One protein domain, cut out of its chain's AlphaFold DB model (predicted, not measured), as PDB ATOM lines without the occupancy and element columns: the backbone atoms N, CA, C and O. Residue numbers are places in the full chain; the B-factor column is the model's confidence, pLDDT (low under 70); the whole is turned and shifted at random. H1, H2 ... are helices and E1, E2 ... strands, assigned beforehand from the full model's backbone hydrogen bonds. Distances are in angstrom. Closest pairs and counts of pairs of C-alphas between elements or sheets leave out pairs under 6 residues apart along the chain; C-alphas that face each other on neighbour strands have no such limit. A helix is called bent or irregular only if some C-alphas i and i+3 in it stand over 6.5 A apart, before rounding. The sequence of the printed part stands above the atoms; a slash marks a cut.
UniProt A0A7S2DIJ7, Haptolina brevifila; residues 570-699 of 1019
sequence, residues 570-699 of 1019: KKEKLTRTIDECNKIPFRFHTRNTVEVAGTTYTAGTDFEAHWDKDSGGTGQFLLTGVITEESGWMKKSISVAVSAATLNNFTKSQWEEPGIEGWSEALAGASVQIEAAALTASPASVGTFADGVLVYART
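AT A GLANCE: This is residues 570 to 699 of the 1019 residues of a protein of Haptolina brevifila (UniProt A0A7S2DIJ7). One strongly twisted sheet of eight strands runs through the domain, from a two-stranded ribbon of E1 and E10 at one edge to the bent strand E7 at the other. The short helix H1 crosses one face near E8, with the small helix H2 next to its first residue, and the separate little hairpin E3 and E4 sits near E7 and the H1 residue Phe 650, far from the ribbon. The printed part has 130 residues, with two named helices and ten named strands in the order E1 E2 E3 E4 E5 E6 E7 H1 E8 E9 H2 E10. The large sheet has the order E1, E10, E9, E8, E2, E5, E6, E7 and is antiparallel throughout; the class is mostly strand. The whole is compact and rounded, with a radius of gyration of the C-alphas of 14.0 A and spans of 37 by 37 by 30 A.

IN THESE COORDINATES: In sheet order, E1 holds residues 570 to 576, 19.6 A long, and begins at C-alpha 570 at (-10.904, 33.785, 5.092). E10 holds residues 693 to 699, also 19.6 A, and ends at C-alpha 699 at (-16.025, 34.526, 4.891). E9 is residues 670 to 675, 15.8 A, and E8 is residues 659 to 664, 15.5 A. E2 is the short stretch of residues 586 to 589. E5 is residues 606 to 612, 19.7 A; E6 is residues 620 to 627, 21.0 A; E7 is residues 635 to 642, 18.6 A, and bends by 63 degrees at residue 639. E3 is residues 594 to 596 and E4 residues 599 to 601. H1 is residues 644 to 651, 11.6 A, beginning at C-alpha 644 at (-10.036, 38.501, 35.376), and H2 is residues 676 to 679.

HOW THE PARTS SIT: In the large sheet the edge strands are E1 and E7. E1 and E10 are antiparallel at 152 degrees, with N 572 and O 697 within hydrogen-bond range at 3.0 A. E10 and E9 pair by N 694 and O 673, 2.8 A. E9 and E8 form a hairpin, with N 672 and O 662 at 2.8 A. E8 and E2 are antiparallel at 128 degrees, with N 587 and O 663 at 2.8 A. E2 and E5 pair by N 588 and O 607, 2.9 A. E5, E6 and E7 form a meander, each strand the antiparallel neighbour of the one before, with N 612 and O 620 at 2.8 A and N 623 and O 640 at 2.9 A. H1 is on this sheet at a height of 7.2 A, only just over E8, on which 3 of its 8 C-alphas fall, and it runs across the strands at 71 degrees to E8 on the local plane. The closest C-alphas of H1 and E8 are those of Asn 648 and Gly 659, 5.7 A apart. H2 only grazes the sheet with residues 676 to 679. H1 and H2 touch, their closest C-alphas being those of Ala 644 and Leu 679, 4.9 A apart. E3 and E4 form a hairpin, with N 594 and O 601 at 2.8 A. The closest C-alphas of E3 and H1 are those of Val 594 and Phe 650, 6.5 A apart; E4 and H1 are apart. In H1, 1 of 4 O i to N i+4 pairs and 3 of 5 O i to N i+3 pairs are within range; H2 is too short for an O i to N i+4 pair.

THE WHOLE: The C-alphas farthest apart are those of Gly 598 and Thr 699, 43.3 A, while those of the first and last printed residues, Lys 570 and Thr 699, are 5.2 A apart. The printed part has no cut. The link from H2 to E10, residues 680 to 692, is long. The mean pLDDT of the printed part is 81.9; it is under 70 at residues 616, 630 to 634, 653 to 658, 665 to 666 and 668 to 670.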
ATOM      1  N   LYS A 570     -11.669  32.645   4.595       90.62
ATOM      2  CA  LYS A 570     -10.904  33.785   5.092       90.62
ATOM      3  C   LYS A 570     -11.425  34.137   6.485       90.62
ATOM      4  O   LYS A 570     -12.637  34.273   6.677       90.62
ATOM      5  N   LYS A 571     -10.516  34.300   7.441       86.88
ATOM      6  CA  LYS A 571     -10.792  34.806   8.785       86.88
ATOM      7  C   LYS A 571     -10.236  36.221   8.901       86.88
ATOM      8  O   LYS A 571      -9.051  36.427   8.662       86.88
ATOM      9  N   GLU A 572     -11.081  37.188   9.244       86.62
ATOM     10  CA  GLU A 572     -10.703  38.603   9.386       86.62
ATOM     11  C   GLU A 572     -10.926  39.064  10.828       86.62
ATOM     12  O   GLU A 572     -12.006  38.853  11.388       86.62
ATOM     13  N   LYS A 573      -9.895  39.662  11.437       84.81
ATOM     14  CA  LYS A 573      -9.916  40.035  12.857       84.81
ATOM     15  C   LYS A 573     -10.753  41.290  13.090       84.81
ATOM     16  O   LYS A 573     -10.462  42.355  12.549       84.81
ATOM     17  N   LEU A 574     -11.753  41.156  13.950       80.06
ATOM     18  CA  LEU A 574     -12.507  42.237  14.566       80.06
ATOM     19  C   LEU A 574     -12.060  42.339  16.026       80.06
ATOM     20  O   LEU A 574     -11.893  41.321  16.700       80.06
ATOM     21  N   THR A 575     -11.872  43.555  16.526       82.62
ATOM     22  CA  THR A 575     -11.465  43.777  17.915       82.62
ATOM     23  C   THR A 575     -12.488  44.626  18.656       82.62
ATOM     24  O   THR A 575     -13.196  45.444  18.062       82.62
ATOM     25  N   ARG A 576     -12.610  44.373  19.958       84.50
ATOM     26  CA  ARG A 576     -13.476  45.089  20.899       84.50
ATOM     27  C   ARG A 576     -12.751  45.246  22.230       84.50
ATOM     28  O   ARG A 576     -11.852  44.473  22.559       84.50
ATOM     29  N   THR A 577     -13.174  46.217  23.023       90.12
ATOM     30  CA  THR A 577     -12.897  46.243  24.462       90.12
ATOM     31  C   THR A 577     -13.776  45.223  25.198       90.12
ATOM     32  O   THR A 577     -14.782  44.739  24.672       90.12
ATOM     33  N   ILE A 578     -13.411  44.886  26.436       89.50
ATOM     34  CA  ILE A 578     -14.201  43.973  27.275       89.50
ATOM     35  C   ILE A 578     -15.522  44.650  27.719       89.50
ATOM     36  O   ILE A 578     -16.558  43.989  27.785       89.50
ATOM     37  N   ASP A 579     -15.535  45.976  27.909       88.12
ATOM     38  CA  ASP A 579     -16.746  46.763  28.202       88.12
ATOM     39  C   ASP A 579     -17.745  46.805  27.026       88.12
ATOM     40  O   ASP A 579     -18.955  46.799  27.251       88.12
ATOM     41  N   GLU A 580     -17.273  46.764  25.775       84.44
ATOM     42  CA  GLU A 580     -18.116  46.589  24.572       84.44
ATOM     43  C   GLU A 580     -18.679  45.160  24.422       84.44
ATOM     44  O   GLU A 580     -19.475  44.894  23.519       84.44
ATOM     45  N   CYS A 581     -18.285  44.243  25.313       83.56
ATOM     46  CA  CYS A 581     -18.833  42.892  25.449       83.56
ATOM     47  C   CYS A 581     -19.592  42.695  26.780       83.56
ATOM     48  O   CYS A 581     -19.802  41.568  27.232       83.56
ATOM     49  N   ASN A 582     -20.025  43.788  27.416       86.06
ATOM     50  CA  ASN A 582     -20.809  43.760  28.648       86.06
ATOM     51  C   ASN A 582     -22.074  42.885  28.526       86.06
ATOM     52  O   ASN A 582     -22.896  43.080  27.633       86.06
ATOM     53  N   LYS A 583     -22.232  41.956  29.473       82.19
ATOM     54  CA  LYS A 583     -23.294  40.941  29.612       82.19
ATOM     55  C   LYS A 583     -23.442  39.971  28.431       82.19
ATOM     56  O   LYS A 583     -24.357  39.150  28.435       82.19
ATOM     57  N   ILE A 584     -22.525  39.994  27.461       82.56
ATOM     58  CA  ILE A 584     -22.475  39.015  26.371       82.56
ATOM     59  C   ILE A 584     -21.964  37.672  26.926       82.56
ATOM     60  O   ILE A 584     -20.834  37.618  27.418       82.56
ATOM     61  N   PRO A 585     -22.755  36.581  26.863       82.88
ATOM     62  CA  PRO A 585     -22.321  35.273  27.342       82.88
ATOM     63  C   PRO A 585     -21.340  34.618  26.364       82.88
ATOM     64  O   PRO A 585     -21.586  34.575  25.158       82.88
ATOM     65  N   PHE A 586     -20.265  34.040  26.889       85.25
ATOM     66  CA  PHE A 586     -19.343  33.163  26.173       85.25
ATOM     67  C   PHE A 586     -19.118  31.870  26.966       85.25
ATOM     68  O   PHE A 586     -19.094  31.872  28.199       85.25
ATOM     69  N   ARG A 587     -18.945  30.756  26.254       86.31
ATOM     70  CA  ARG A 587     -18.530  29.464  26.807       86.31
ATOM     71  C   ARG A 587     -17.034  29.271  26.632       86.31
ATOM     72  O   ARG A 587     -16.492  29.696  25.617       86.31
ATOM     73  N   PHE A 588     -16.383  28.640  27.599       87.38
ATOM     74  CA  PHE A 588     -14.956  28.321  27.553       87.38
ATOM     75  C   PHE A 588     -14.645  27.077  28.397       87.38
ATOM     76  O   PHE A 588     -15.377  26.747  29.334       87.38
ATOM     77  N   HIS A 589     -13.530  26.424  28.075       86.25
ATOM     78  CA  HIS A 589     -13.130  25.134  28.632       86.25
ATOM     79  C   HIS A 589     -12.015  25.283  29.682       86.25
ATOM     80  O   HIS A 589     -11.031  25.992  29.447       86.25
ATOM     81  N   THR A 590     -12.111  24.615  30.836       87.88
ATOM     82  CA  THR A 590     -11.033  24.626  31.840       87.88
ATOM     83  C   THR A 590      -9.899  23.682  31.452       87.88
ATOM     84  O   THR A 590     -10.087  22.488  31.227       87.88
ATOM     85  N   ARG A 591      -8.670  24.205  31.452       84.00
ATOM     86  CA  ARG A 591      -7.444  23.415  31.261       84.00
ATOM     87  C   ARG A 591      -6.768  23.038  32.585       84.00
ATOM     88  O   ARG A 591      -5.908  22.164  32.609       84.00
ATOM     89  N   ASN A 592      -7.184  23.662  33.689       85.00
ATOM     90  CA  ASN A 592      -6.784  23.320  35.054       85.00
ATOM     91  C   ASN A 592      -7.982  22.828  35.877       85.00
ATOM     92  O   ASN A 592      -9.119  23.234  35.645       85.00
ATOM     93  N   THR A 593      -7.710  22.014  36.899       89.50
ATOM     94  CA  THR A 593      -8.668  21.766  37.986       89.50
ATOM     95  C   THR A 593      -8.829  23.048  38.806       89.50
ATOM     96  O   THR A 593      -7.836  23.613  39.268       89.50
ATOM     97  N   VAL A 594     -10.067  23.505  38.986       89.62
ATOM     98  CA  VAL A 594     -10.418  24.795  39.602       89.62
ATOM     99  C   VAL A 594     -11.435  24.617  40.725       89.62
ATOM    100  O   VAL A 594     -12.229  23.680  40.719       89.62
ATOM    101  N   GLU A 595     -11.436  25.532  41.693       90.44
ATOM    102  CA  GLU A 595     -12.448  25.585  42.750       90.44
ATOM    103  C   GLU A 595     -13.356  26.799  42.527       90.44
ATOM    104  O   GLU A 595     -12.888  27.938  42.466       90.44
ATOM    105  N   VAL A 596     -14.662  26.561  42.402       89.94
ATOM    106  CA  VAL A 596     -15.685  27.591  42.185       89.94
ATOM    107  C   VAL A 596     -16.753  27.440  43.263       89.94
ATOM    108  O   VAL A 596     -17.390  26.396  43.376       89.94
ATOM    109  N   ALA A 597     -16.928  28.481  44.083       87.12
ATOM    110  CA  ALA A 597     -17.876  28.514  45.204       87.12
ATOM    111  C   ALA A 597     -17.793  27.296  46.163       87.12
ATOM    112  O   ALA A 597     -18.810  26.831  46.674       87.12
ATOM    113  N   GLY A 598     -16.584  26.774  46.410       87.50
ATOM    114  CA  GLY A 598     -16.356  25.607  47.275       87.50
ATOM    115  C   GLY A 598     -16.613  24.246  46.614       87.50
ATOM    116  O   GLY A 598     -16.590  23.227  47.298       87.50
ATOM    117  N   THR A 599     -16.865  24.214  45.301       89.56
ATOM    118  CA  THR A 599     -16.963  22.985  44.498       89.56
ATOM    119  C   THR A 599     -15.746  22.873  43.583       89.56
ATOM    120  O   THR A 599     -15.407  23.828  42.881       89.56
ATOM    121  N   THR A 600     -15.091  21.713  43.583       92.06
ATOM    122  CA  THR A 600     -13.942  21.430  42.712       92.06
ATOM    123  C   THR A 600     -14.413  20.870  41.375       92.06
ATOM    124  O   THR A 600     -15.089  19.847  41.343       92.06
ATOM    125  N   TYR A 601     -13.993  21.504  40.286       89.50
ATOM    126  CA  TYR A 601     -14.226  21.077  38.908       89.50
ATOM    127  C   TYR A 601     -12.888  20.686  38.282       89.50
ATOM    128  O   TYR A 601     -11.883  21.370  38.485       89.50
ATOM    129  N   THR A 602     -12.837  19.575  37.552       89.69
ATOM    130  CA  THR A 602     -11.603  19.100  36.910       89.69
ATOM    131  C   THR A 602     -11.217  19.973  35.716       89.69
ATOM    132  O   THR A 602     -12.049  20.691  35.158       89.69
ATOM    133  N   ALA A 603      -9.956  19.885  35.282       87.00
ATOM    134  CA  ALA A 603      -9.643  20.167  33.879       87.00
ATOM    135  C   ALA A 603     -10.555  19.296  32.992       87.00
ATOM    136  O   ALA A 603     -10.825  18.147  33.356       87.00
ATOM    137  N   GLY A 604     -11.061  19.841  31.887       82.44
ATOM    138  CA  GLY A 604     -12.123  19.207  31.101       82.44
ATOM    139  C   GLY A 604     -13.531  19.777  31.323       82.44
ATOM    140  O   GLY A 604     -14.478  19.238  30.763       82.44
ATOM    141  N   THR A 605     -13.709  20.817  32.151       88.19
ATOM    142  CA  THR A 605     -15.046  21.350  32.491       88.19
ATOM    143  C   THR A 605     -15.387  22.580  31.655       88.19
ATOM    144  O   THR A 605     -14.616  23.538  31.622       88.19
ATOM    145  N   ASP A 606     -16.581  22.612  31.064       88.75
ATOM    146  CA  ASP A 606     -17.082  23.782  30.344       88.75
ATOM    147  C   ASP A 606     -17.859  24.735  31.265       88.75
ATOM    148  O   ASP A 606     -18.721  24.332  32.051       88.75
ATOM    149  N   PHE A 607     -17.580  26.033  31.145       91.00
ATOM    150  CA  PHE A 607     -18.260  27.108  31.871       91.00
ATOM    151  C   PHE A 607     -18.836  28.145  30.909       91.00
ATOM    152  O   PHE A 607     -18.278  28.401  29.846       91.00
ATOM    153  N   GLU A 608     -19.926  28.798  31.314       88.69
ATOM    154  CA  GLU A 608     -20.518  29.939  30.607       88.69
ATOM    155  C   GLU A 608     -20.416  31.201  31.475       88.69
ATOM    156  O   GLU A 608     -20.888  31.220  32.616       88.69
ATOM    157  N   ALA A 609     -19.809  32.263  30.947       90.94
ATOM    158  CA  ALA A 609     -19.509  33.496  31.667       90.94
ATOM    159  C   ALA A 609     -19.831  34.747  30.840       90.94
ATOM    160  O   ALA A 609     -19.951  34.676  29.622       90.94
ATOM    161  N   HIS A 610     -19.938  35.903  31.494       89.44
ATOM    162  CA  HIS A 610     -19.932  37.213  30.833       89.44
ATOM    163  C   HIS A 610     -19.150  38.243  31.654       89.44
ATOM    164  O   HIS A 610     -18.913  38.042  32.846       89.44
ATOM    165  N   TRP A 611     -18.768  39.358  31.032       90.94
ATOM    166  CA  TRP A 611     -18.289  40.547  31.744       90.94
ATOM    167  C   TRP A 611     -19.475  41.387  32.223       90.94
ATOM    168  O   TRP A 611     -20.358  41.683  31.428       90.94
ATOM    169  N   ASP A 612     -19.510  41.790  33.486       89.50
ATOM    170  CA  ASP A 612     -20.428  42.812  33.993       89.50
ATOM    171  C   ASP A 612     -19.595  44.044  34.364       89.50
ATOM    172  O   ASP A 612     -18.864  44.018  35.357       89.50
ATOM    173  N   LYS A 613     -19.695  45.107  33.552       86.75
ATOM    174  CA  LYS A 613     -18.958  46.377  33.707       86.75
ATOM    175  C   LYS A 613     -19.332  47.133  34.990       86.75
ATOM    176  O   LYS A 613     -18.521  47.879  35.535       86.75
ATOM    177  N   ASP A 614     -20.568  46.955  35.455       81.94
ATOM    178  CA  ASP A 614     -21.155  47.698  36.570       81.94
ATOM    179  C   ASP A 614     -20.856  46.989  37.910       81.94
ATOM    180  O   ASP A 614     -20.768  47.621  38.968       81.94
ATOM    181  N   SER A 615     -20.620  45.671  37.867       80.62
ATOM    182  CA  SER A 615     -20.231  44.854  39.018       80.62
ATOM    183  C   SER A 615     -18.892  45.274  39.641       80.62
ATOM    184  O   SER A 615     -17.919  45.621  38.971       80.62
ATOM    185  N   GLY A 616     -18.824  45.254  40.975       68.19
ATOM    186  CA  GLY A 616     -17.601  45.525  41.743       68.19
ATOM    187  C   GLY A 616     -17.003  46.937  41.603       68.19
ATOM    188  O   GLY A 616     -15.952  47.194  42.189       68.19
ATOM    189  N   GLY A 617     -17.622  47.848  40.841       74.69
ATOM    190  CA  GLY A 617     -17.149  49.223  40.620       74.69
ATOM    191  C   GLY A 617     -15.922  49.373  39.705       74.69
ATOM    192  O   GLY A 617     -15.457  50.492  39.501       74.69
ATOM    193  N   THR A 618     -15.398  48.270  39.160       77.69
ATOM    194  CA  THR A 618     -14.346  48.238  38.112       77.69
ATOM    195  C   THR A 618     -14.626  47.175  37.039       77.69
ATOM    196  O   THR A 618     -13.754  46.862  36.233       77.69
ATOM    197  N   GLY A 619     -15.838  46.615  37.058       85.06
ATOM    198  CA  GLY A 619     -16.246  45.432  36.318       85.06
ATOM    199  C   GLY A 619     -15.704  44.119  36.897       85.06
ATOM    200  O   GLY A 619     -14.648  44.074  37.538       85.06
ATOM    201  N   GLN A 620     -16.453  43.032  36.703       89.75
ATOM    202  CA  GLN A 620     -16.069  41.661  37.069       89.75
ATOM    203  C   GLN A 620     -16.630  40.654  36.060       89.75
ATOM    204  O   GLN A 620     -17.647  40.909  35.421       89.75
ATOM    205  N   PHE A 621     -16.016  39.474  35.951       92.06
ATOM    206  CA  PHE A 621     -16.633  38.371  35.216       92.06
ATOM    207  C   PHE A 621     -17.632  37.638  36.117       92.06
ATOM    208  O   PHE A 621     -17.327  37.345  37.275       92.06
ATOM    209  N   LEU A 622     -18.808  37.306  35.591       91.81
ATOM    210  CA  LEU A 622     -19.812  36.489  36.265       91.81
ATOM    211  C   LEU A 622     -19.900  35.125  35.576       91.81
ATOM    212  O   LEU A 622     -20.264  35.044  34.404       91.81
ATOM    213  N   LEU A 623     -19.591  34.051  36.306       92.25
ATOM    214  CA  LEU A 623     -19.901  32.688  35.878       92.25
ATOM    215  C   LEU A 623     -21.408  32.464  36.047       92.25
ATOM    216  O   LEU A 623     -21.932  32.599  37.156       92.25
ATOM    217  N   THR A 624     -22.089  32.125  34.951       88.00
ATOM    218  CA  THR A 624     -23.554  31.952  34.872       88.00
ATOM    219  C   THR A 624     -23.996  30.525  34.545       88.00
ATOM    220  O   THR A 624     -25.171  30.185  34.697       88.00
ATOM    221  N   GLY A 625     -23.076  29.679  34.086       86.88
ATOM    222  CA  GLY A 625     -23.334  28.275  33.800       86.88
ATOM    223  C   GLY A 625     -22.110  27.402  34.020       86.88
ATOM    224  O   GLY A 625     -20.979  27.862  33.865       86.88
ATOM    225  N   VAL A 626     -22.361  26.138  34.337       88.50
ATOM    226  CA  VAL A 626     -21.395  25.043  34.218       88.50
ATOM    227  C   VAL A 626     -22.057  23.896  33.456       88.50
ATOM    228  O   VAL A 626     -23.271  23.701  33.558       88.50
ATOM    229  N   ILE A 627     -21.275  23.185  32.651       82.25
ATOM    230  CA  ILE A 627     -21.711  22.094  31.779       82.25
ATOM    231  C   ILE A 627     -20.820  20.884  32.086       82.25
ATOM    232  O   ILE A 627     -19.597  21.005  32.157       82.25
ATOM    233  N   THR A 628     -21.435  19.726  32.329       78.50
ATOM    234  CA  THR A 628     -20.752  18.494  32.764       78.50
ATOM    235  C   THR A 628     -21.443  17.243  32.222       78.50
ATOM    236  O   THR A 628     -22.621  17.275  31.865       78.50
ATOM    237  N   GLU A 629     -20.762  16.096  32.270       71.19
ATOM    238  CA  GLU A 629     -21.392  14.787  32.039       71.19
ATOM    239  C   GLU A 629     -22.566  14.523  33.002       71.19
ATOM    240  O   GLU A 629     -23.601  14.010  32.585       71.19
ATOM    241  N   GLU A 630     -22.465  14.946  34.273       67.19
ATOM    242  CA  GLU A 630     -23.550  14.815  35.266       67.19
ATOM    243  C   GLU A 630     -24.824  15.589  34.888       67.19
ATOM    244  O   GLU A 630     -25.921  15.221  35.300       67.19
ATOM    245  N   SER A 631     -24.681  16.671  34.118       60.66
ATOM    246  CA  SER A 631     -25.799  17.446  33.563       60.66
ATOM    247  C   SER A 631     -26.176  16.996  32.147       60.66
ATOM    248  O   SER A 631     -26.951  17.669  31.479       60.66
ATOM    249  N   GLY A 632     -25.648  15.865  31.664       63.44
ATOM    250  CA  GLY A 632     -25.906  15.368  30.311       63.44
ATOM    251  C   GLY A 632     -25.453  16.344  29.223       63.44
ATOM    252  O   GLY A 632     -26.142  16.485  28.218       63.44
ATOM    253  N   TRP A 633     -24.345  17.060  29.458       67.88
ATOM    254  CA  TRP A 633     -23.830  18.151  28.616       67.88
ATOM    255  C   TRP A 633     -24.769  19.363  28.469       67.88
ATOM    256  O   TRP A 633     -24.587  20.204  27.589       67.88
ATOM    257  N   MET A 634     -25.747  19.511  29.367       67.69
ATOM    258  CA  MET A 634     -26.645  20.663  29.413       67.69
ATOM    259  C   MET A 634     -26.180  21.724  30.424       67.69
ATOM    260  O   MET A 634     -25.460  21.439  31.379       67.69
ATOM    261  N   LYS A 635     -26.596  22.984  30.234       75.06
ATOM    262  CA  LYS A 635     -26.248  24.078  31.155       75.06
ATOM    263  C   LYS A 635     -26.981  23.927  32.492       75.06
ATOM    264  O   LYS A 635     -28.204  24.058  32.550       75.06
ATOM    265  N   LYS A 636     -26.203  23.794  33.568       79.44
ATOM    266  CA  LYS A 636     -26.631  24.003  34.953       79.44
ATOM    267  C   LYS A 636     -26.326  25.439  35.379       79.44
ATOM    268  O   LYS A 636     -25.209  25.923  35.187       79.44
ATOM    269  N   SER A 637     -27.307  26.129  35.946       81.81
ATOM    270  CA  SER A 637     -27.213  27.549  36.287       81.81
ATOM    271  C   SER A 637     -26.365  27.778  37.536       81.81
ATOM    272  O   SER A 637     -26.543  27.124  38.563       81.81
ATOM    273  N   ILE A 638     -25.469  28.761  37.472       85.75
ATOM    274  CA  ILE A 638     -24.710  29.271  38.622       85.75
ATOM    275  C   ILE A 638     -24.706  30.805  38.600       85.75
ATOM    276  O   ILE A 638     -25.182  31.423  37.653       85.75
ATOM    277  N   SER A 639     -24.206  31.436  39.661       88.25
ATOM    278  CA  SER A 639     -24.029  32.891  39.725       88.25
ATOM    279  C   SER A 639     -22.845  33.210  40.635       88.25
ATOM    280  O   SER A 639     -23.018  33.447  41.832       88.25
ATOM    281  N   VAL A 640     -21.629  33.153  40.086       91.00
ATOM    282  CA  VAL A 640     -20.378  33.297  40.853       91.00
ATOM    283  C   VAL A 640     -19.474  34.340  40.203       91.00
ATOM    284  O   VAL A 640     -18.972  34.132  39.100       91.00
ATOM    285  N   ALA A 641     -19.264  35.465  40.884       91.19
ATOM    286  CA  ALA A 641     -18.364  36.512  40.413       91.19
ATOM    287  C   ALA A 641     -16.892  36.099  40.599       91.19
ATOM    288  O   ALA A 641     -16.506  35.595  41.656       91.19
ATOM    289  N   VAL A 642     -16.069  36.323  39.574       90.69
ATOM    290  CA  VAL A 642     -14.644  35.975  39.531       90.69
ATOM    291  C   VAL A 642     -13.817  37.124  38.950       90.69
ATOM    292  O   VAL A 642     -14.277  37.904  38.113       90.69
ATOM    293  N   SER A 643     -12.566  37.254  39.400       88.81
ATOM    294  CA  SER A 643     -11.655  38.267  38.855       88.81
ATOM    295  C   SER A 643     -11.090  37.835  37.498       88.81
ATOM    296  O   SER A 643     -10.942  36.641  37.244       88.81
ATOM    297  N   ALA A 644     -10.692  38.792  36.655       88.69
ATOM    298  CA  ALA A 644     -10.036  38.501  35.376       88.69
ATOM    299  C   ALA A 644      -8.783  37.615  35.547       88.69
ATOM    300  O   ALA A 644      -8.616  36.621  34.844       88.69
ATOM    301  N   ALA A 645      -7.973  37.885  36.577       85.38
ATOM    302  CA  ALA A 645      -6.816  37.066  36.929       85.38
ATOM    303  C   ALA A 645      -7.194  35.668  37.463       85.38
ATOM    304  O   ALA A 645      -6.426  34.723  37.296       85.38
ATOM    305  N   THR A 646      -8.364  35.505  38.092       88.06
ATOM    306  CA  THR A 646      -8.909  34.187  38.466       88.06
ATOM    307  C   THR A 646      -9.263  33.399  37.208       88.06
ATOM    308  O   THR A 646      -8.788  32.279  37.047       88.06
ATOM    309  N   LEU A 647     -10.026  34.014  36.302       88.50
ATOM    310  CA  LEU A 647     -10.510  33.396  35.068       88.50
ATOM    311  C   LEU A 647      -9.352  33.001  34.135       88.50
ATOM    312  O   LEU A 647      -9.327  31.891  33.619       88.50
ATOM    313  N   ASN A 648      -8.316  33.837  34.041       87.31
ATOM    314  CA  ASN A 648      -7.081  33.542  33.305       87.31
ATOM    315  C   ASN A 648      -6.340  32.282  33.798       87.31
ATOM    316  O   ASN A 648      -5.642  31.621  33.035       87.31
ATOM    317  N   ASN A 649      -6.467  31.928  35.083       85.56
ATOM    318  CA  ASN A 649      -5.858  30.706  35.617       85.56
ATOM    319  C   ASN A 649      -6.673  29.439  35.290       85.56
ATOM    320  O   ASN A 649      -6.147  28.340  35.443       85.56
ATOM    321  N   PHE A 650      -7.926  29.555  34.831       87.44
ATOM    322  CA  PHE A 650      -8.747  28.390  34.476       87.44
ATOM    323  C   PHE A 650      -8.238  27.726  33.186       87.44
ATOM    324  O   PHE A 650      -8.293  26.504  33.055       87.44
ATOM    325  N   THR A 651      -7.710  28.527  32.260       79.38
ATOM    326  CA  THR A 651      -7.288  28.128  30.907       79.38
ATOM    327  C   THR A 651      -5.772  28.026  30.724       79.38
ATOM    328  O   THR A 651      -5.313  27.326  29.828       79.38
ATOM    329  N   LYS A 652      -4.977  28.693  31.569       75.62
ATOM    330  CA  LYS A 652      -3.509  28.742  31.474       75.62
ATOM    331  C   LYS A 652      -2.843  27.355  31.448       75.62
ATOM    332  O   LYS A 652      -2.841  26.660  32.465       75.62
ATOM    333  N   SER A 653      -2.198  27.005  30.331       67.06
ATOM    334  CA  SER A 653      -1.385  25.786  30.189       67.06
ATOM    335  C   SER A 653       0.107  26.043  30.506       67.06
ATOM    336  O   SER A 653       0.471  27.099  31.028       67.06
ATOM    337  N   GLN A 654       0.982  25.058  30.258       54.56
ATOM    338  CA  GLN A 654       2.443  25.222  30.385       54.56
ATOM    339  C   GLN A 654       3.122  25.756  29.110       54.56
ATOM    340  O   GLN A 654       4.269  26.191  29.195       54.56
ATOM    341  N   TRP A 655       2.449  25.695  27.955       52.31
ATOM    342  CA  TRP A 655       3.062  25.904  26.632       52.31
ATOM    343  C   TRP A 655       2.273  26.832  25.703       52.31
ATOM    344  O   TRP A 655       2.773  27.194  24.643       52.31
ATOM    345  N   GLU A 656       1.075  27.243  26.109       55.94
ATOM    346  CA  GLU A 656       0.275  28.256  25.424       55.94
ATOM    347  C   GLU A 656       0.166  29.495  26.308       55.94
ATOM    348  O   GLU A 656       0.151  29.397  27.542       55.94
ATOM    349  N   GLU A 657       0.101  30.664  25.672       55.62
ATOM    350  CA  GLU A 657      -0.052  31.918  26.400       55.62
ATOM    351  C   GLU A 657      -1.385  31.929  27.172       55.62
ATOM    352  O   GLU A 657      -2.389  31.404  26.680       55.62
ATOM    353  N   PRO A 658      -1.432  32.496  28.394       61.34
ATOM    354  CA  PRO A 658      -2.679  32.593  29.141       61.34
ATOM    355  C   PRO A 658      -3.720  33.395  28.348       61.34
ATOM    356  O   PRO A 658      -3.390  34.353  27.656       61.34
ATOM    357  N   GLY A 659      -4.988  33.039  28.469       76.31
ATOM    358  CA  GLY A 659      -6.061  33.692  27.730       76.31
ATOM    359  C   GLY A 659      -7.319  32.849  27.778       76.31
ATOM    360  O   GLY A 659      -7.256  31.656  28.078       76.31
ATOM    361  N   ILE A 660      -8.474  33.449  27.521       83.50
ATOM    362  CA  ILE A 660      -9.715  32.688  27.377       83.50
ATOM    363  C   ILE A 660      -9.921  32.451  25.895       83.50
ATOM    364  O   ILE A 660     -10.119  33.405  25.153       83.50
ATOM    365  N   GLU A 661      -9.903  31.189  25.490       79.12
ATOM    366  CA  GLU A 661     -10.421  30.761  24.197       79.12
ATOM    367  C   GLU A 661     -11.795  30.141  24.426       79.12
ATOM    368  O   GLU A 661     -11.984  29.329  25.335       79.12
ATOM    369  N   GLY A 662     -12.767  30.577  23.637       79.75
ATOM    370  CA  GLY A 662     -14.161  30.250  23.857       79.75
ATOM    371  C   GLY A 662     -15.036  30.560  22.653       79.75
ATOM    372  O   GLY A 662     -14.562  30.767  21.536       79.75
ATOM    373  N   TRP A 663     -16.341  30.583  22.884       75.25
ATOM    374  CA  TRP A 663     -17.356  30.674  21.840       75.25
ATOM    375  C   TRP A 663     -18.599  31.403  22.352       75.25
ATOM    376  O   TRP A 663     -19.006  31.205  23.497       75.25
ATOM    377  N   SER A 664     -19.207  32.260  21.529       77.25
ATOM    378  CA  SER A 664     -20.400  33.023  21.907       77.25
ATOM    379  C   SER A 664     -21.424  33.069  20.781       77.25
ATOM    380  O   SER A 664     -21.183  33.650  19.724       77.25
ATOM    381  N   GLU A 665     -22.611  32.528  21.055       68.50
ATOM    382  CA  GLU A 665     -23.795  32.646  20.194       68.50
ATOM    383  C   GLU A 665     -24.136  34.123  19.929       68.50
ATOM    384  O   GLU A 665     -24.335  34.528  18.787       68.50
ATOM    385  N   ALA A 666     -24.091  34.949  20.982       69.44
ATOM    386  CA  ALA A 666     -24.429  36.373  20.960       69.44
ATOM    387  C   ALA A 666     -23.428  37.258  20.184       69.44
ATOM    388  O   ALA A 666     -23.776  38.375  19.792       69.44
ATOM    389  N   LEU A 667     -22.210  36.761  19.927       71.19
ATOM    390  CA  LEU A 667     -21.241  37.332  18.978       71.19
ATOM    391  C   LEU A 667     -21.273  36.553  17.660       71.19
ATOM    392  O   LEU A 667     -20.255  36.093  17.147       71.19
ATOM    393  N   ALA A 668     -22.482  36.380  17.130       61.09
ATOM    394  CA  ALA A 668     -22.764  35.699  15.878       61.09
ATOM    395  C   ALA A 668     -22.200  34.261  15.778       61.09
ATOM    396  O   ALA A 668     -21.778  33.826  14.701       61.09
ATOM    397  N   GLY A 669     -22.214  33.502  16.878       60.53
ATOM    398  CA  GLY A 669     -21.698  32.128  16.929       60.53
ATOM    399  C   GLY A 669     -20.182  32.028  16.721       60.53
ATOM    400  O   GLY A 669     -19.689  30.956  16.367       60.53
ATOM    401  N   ALA A 670     -19.438  33.123  16.894       65.56
ATOM    402  CA  ALA A 670     -18.005  33.180  16.637       65.56
ATOM    403  C   ALA A 670     -17.161  32.641  17.801       65.56
ATOM    404  O   ALA A 670     -17.565  32.652  18.969       65.56
ATOM    405  N   SER A 671     -15.939  32.216  17.471       71.75
ATOM    406  CA  SER A 671     -14.872  32.035  18.454       71.75
ATOM    407  C   SER A 671     -14.553  33.379  19.111       71.75
ATOM    408  O   SER A 671     -14.329  34.376  18.420       71.75
ATOM    409  N   VAL A 672     -14.524  33.385  20.439       78.50
ATOM    410  CA  VAL A 672     -14.162  34.526  21.283       78.50
ATOM    411  C   VAL A 672     -12.782  34.254  21.858       78.50
ATOM    412  O   VAL A 672     -12.561  33.189  22.436       78.50
ATOM    413  N   GLN A 673     -11.870  35.215  21.739       82.00
ATOM    414  CA  GLN A 673     -10.610  35.192  22.474       82.00
ATOM    415  C   GLN A 673     -10.477  36.430  23.359       82.00
ATOM    416  O   GLN A 673     -10.785  37.540  22.930       82.00
ATOM    417  N   ILE A 674      -9.999  36.242  24.588       86.62
ATOM    418  CA  ILE A 674      -9.694  37.318  25.541       86.62
ATOM    419  C   ILE A 674      -8.228  37.161  25.954       86.62
ATOM    420  O   ILE A 674      -7.862  36.161  26.578       86.62
ATOM    421  N   GLU A 675      -7.384  38.119  25.570       77.38
ATOM    422  CA  GLU A 675      -5.924  38.010  25.685       77.38
ATOM    423  C   GLU A 675      -5.419  37.962  27.141       77.38
ATOM    424  O   GLU A 675      -5.962  38.620  28.037       77.38
ATOM    425  N   ALA A 676      -4.276  37.294  27.362       79.56
ATOM    426  CA  ALA A 676      -3.492  37.375  28.603       79.56
ATOM    427  C   ALA A 676      -3.310  38.818  29.080       79.56
ATOM    428  O   ALA A 676      -3.429  39.103  30.274       79.56
ATOM    429  N   ALA A 677      -2.984  39.720  28.151       80.94
ATOM    430  CA  ALA A 677      -2.667  41.109  28.444       80.94
ATOM    431  C   ALA A 677      -3.878  41.856  29.026       80.94
ATOM    432  O   ALA A 677      -3.731  42.559  30.027       80.94
ATOM    433  N   ALA A 678      -5.077  41.612  28.491       87.31
ATOM    434  CA  ALA A 678      -6.325  42.153  29.017       87.31
ATOM    435  C   ALA A 678      -6.680  41.550  30.387       87.31
ATOM    436  O   ALA A 678      -6.994  42.274  31.332       87.31
ATOM    437  N   LEU A 679      -6.560  40.226  30.538       87.44
ATOM    438  CA  LEU A 679      -6.911  39.522  31.778       87.44
ATOM    439  C   LEU A 679      -5.917  39.733  32.934       87.44
ATOM    440  O   LEU A 679      -6.260  39.495  34.096       87.44
ATOM    441  N   THR A 680      -4.688  40.160  32.632       85.69
ATOM    442  CA  THR A 680      -3.639  40.495  33.616       85.69
ATOM    443  C   THR A 680      -3.386  41.997  33.760       85.69
ATOM    444  O   THR A 680      -2.523  42.399  34.546       85.69
ATOM    445  N   ALA A 681      -4.163  42.835  33.066       84.94
ATOM    446  CA  ALA A 681      -4.168  44.281  33.250       84.94
ATOM    447  C   ALA A 681      -4.529  44.675  34.698       84.94
ATOM    448  O   ALA A 681      -5.077  43.887  35.475       84.94
ATOM    449  N   SER A 682      -4.254  45.926  35.087       84.88
ATOM    450  CA  SER A 682      -4.753  46.413  36.381       84.88
ATOM    451  C   SER A 682      -6.288  46.407  36.387       84.88
ATOM    452  O   SER A 682      -6.858  46.767  35.361       84.88
ATOM    453  N   PRO A 683      -6.972  46.088  37.506       82.31
ATOM    454  CA  PRO A 683      -8.426  45.877  37.515       82.31
ATOM    455  C   PRO A 683      -9.256  46.997  36.869       82.31
ATOM    456  O   PRO A 683     -10.147  46.716  36.081       82.31
ATOM    457  N   ALA A 684      -8.892  48.263  37.101       83.06
ATOM    458  CA  ALA A 684      -9.549  49.434  36.505       83.06
ATOM    459  C   ALA A 684      -9.283  49.644  34.991       83.06
ATOM    460  O   ALA A 684      -9.726  50.644  34.429       83.06
ATOM    461  N   SER A 685      -8.550  48.733  34.348       87.50
ATOM    462  CA  SER A 685      -8.155  48.773  32.934       87.50
ATOM    463  C   SER A 685      -8.548  47.509  32.163       87.50
ATOM    464  O   SER A 685      -8.236  47.427  30.981       87.50
ATOM    465  N   VAL A 686      -9.184  46.520  32.808       88.62
ATOM    466  CA  VAL A 686      -9.611  45.271  32.147       88.62
ATOM    467  C   VAL A 686     -10.729  45.570  31.148       88.62
ATOM    468  O   VAL A 686     -10.569  45.313  29.960       88.62
ATOM    469  N   GLY A 687     -11.818  46.196  31.611       87.44
ATOM    470  CA  GLY A 687     -12.960  46.572  30.771       87.44
ATOM    471  C   GLY A 687     -12.561  47.403  29.545       87.44
ATOM    472  O   GLY A 687     -12.949  47.091  28.423       87.44
ATOM    473  N   THR A 688     -11.689  48.394  29.745       89.56
ATOM    474  CA  THR A 688     -11.239  49.344  28.713       89.56
ATOM    475  C   THR A 688      -9.975  48.914  27.955       89.56
ATOM    476  O   THR A 688      -9.378  49.734  27.252       89.56
ATOM    477  N   PHE A 689      -9.538  47.655  28.074       87.62
ATOM    478  CA  PHE A 689      -8.345  47.175  27.376       87.62
ATOM    479  C   PHE A 689      -8.569  47.171  25.855       87.62
ATOM    480  O   PHE A 689      -9.492  46.522  25.357       87.62
ATOM    481  N   ALA A 690      -7.732  47.905  25.116       83.56
ATOM    482  CA  ALA A 690      -7.778  47.942  23.657       83.56
ATOM    483  C   ALA A 690      -7.440  46.558  23.085       83.56
ATOM    484  O   ALA A 690      -6.498  45.924  23.549       83.56
ATOM    485  N   ASP A 691      -8.226  46.104  22.111       81.94
ATOM    486  CA  ASP A 691      -8.190  44.741  21.564       81.94
ATOM    487  C   ASP A 691      -8.417  43.620  22.610       81.94
ATOM    488  O   ASP A 691      -8.135  42.453  22.357       81.94
ATOM    489  N   GLY A 692      -8.988  43.951  23.779       83.50
ATOM    490  CA  GLY A 692      -9.184  43.011  24.885       83.50
ATOM    491  C   GLY A 692     -10.120  41.834  24.597       83.50
ATOM    492  O   GLY A 692     -10.034  40.827  25.298       83.50
ATOM    493  N   VAL A 693     -10.974  41.929  23.573       86.19
ATOM    494  CA  VAL A 693     -11.710  40.797  22.994       86.19
ATOM    495  C   VAL A 693     -11.473  40.754  21.484       86.19
ATOM    496  O   VAL A 693     -11.780  41.713  20.768       86.19
ATOM    497  N   LEU A 694     -10.976  39.620  20.996       83.38
ATOM    498  CA  LEU A 694     -10.823  39.321  19.574       83.38
ATOM    499  C   LEU A 694     -11.980  38.422  19.112       83.38
ATOM    500  O   LEU A 694     -12.338  37.448  19.780       83.38
ATOM    501  N   VAL A 695     -12.559  38.755  17.960       79.50
ATOM    502  CA  VAL A 695     -13.661  38.030  17.310       79.50
ATOM    503  C   VAL A 695     -13.366  37.969  15.811       79.50
ATOM    504  O   VAL A 695     -12.803  38.910  15.258       79.50
ATOM    505  N   TYR A 696     -13.742  36.893  15.117       76.50
ATOM    506  CA  TYR A 696     -13.351  36.706  13.713       76.50
ATOM    507  C   TYR A 696     -14.549  36.592  12.776       76.50
ATOM    508  O   TYR A 696     -15.364  35.676  12.902       76.50
ATOM    509  N   ALA A 697     -14.611  37.475  11.777       76.19
ATOM    510  CA  ALA A 697     -15.506  37.292  10.641       76.19
ATOM    511  C   ALA A 697     -15.006  36.110   9.792       76.19
ATOM    512  O   ALA A 697     -13.823  36.053   9.455       76.19
ATOM    513  N   ARG A 698     -15.893  35.158   9.464       80.19
ATOM    514  CA  ARG A 698     -15.586  33.962   8.660       80.19
ATOM    515  C   ARG A 698     -16.283  34.053   7.304       80.19
ATOM    516  O   ARG A 698     -17.483  33.812   7.209       80.19
ATOM    517  N   THR A 699     -15.521  34.360   6.262       82.06
ATOM    518  CA  THR A 699     -16.025  34.526   4.891       82.06
ATOM    519  C   THR A 699     -15.597  33.333   4.040       82.06
ATOM    520  O   THR A 699     -14.411  33.005   3.997       82.06
TER     521      THR A 699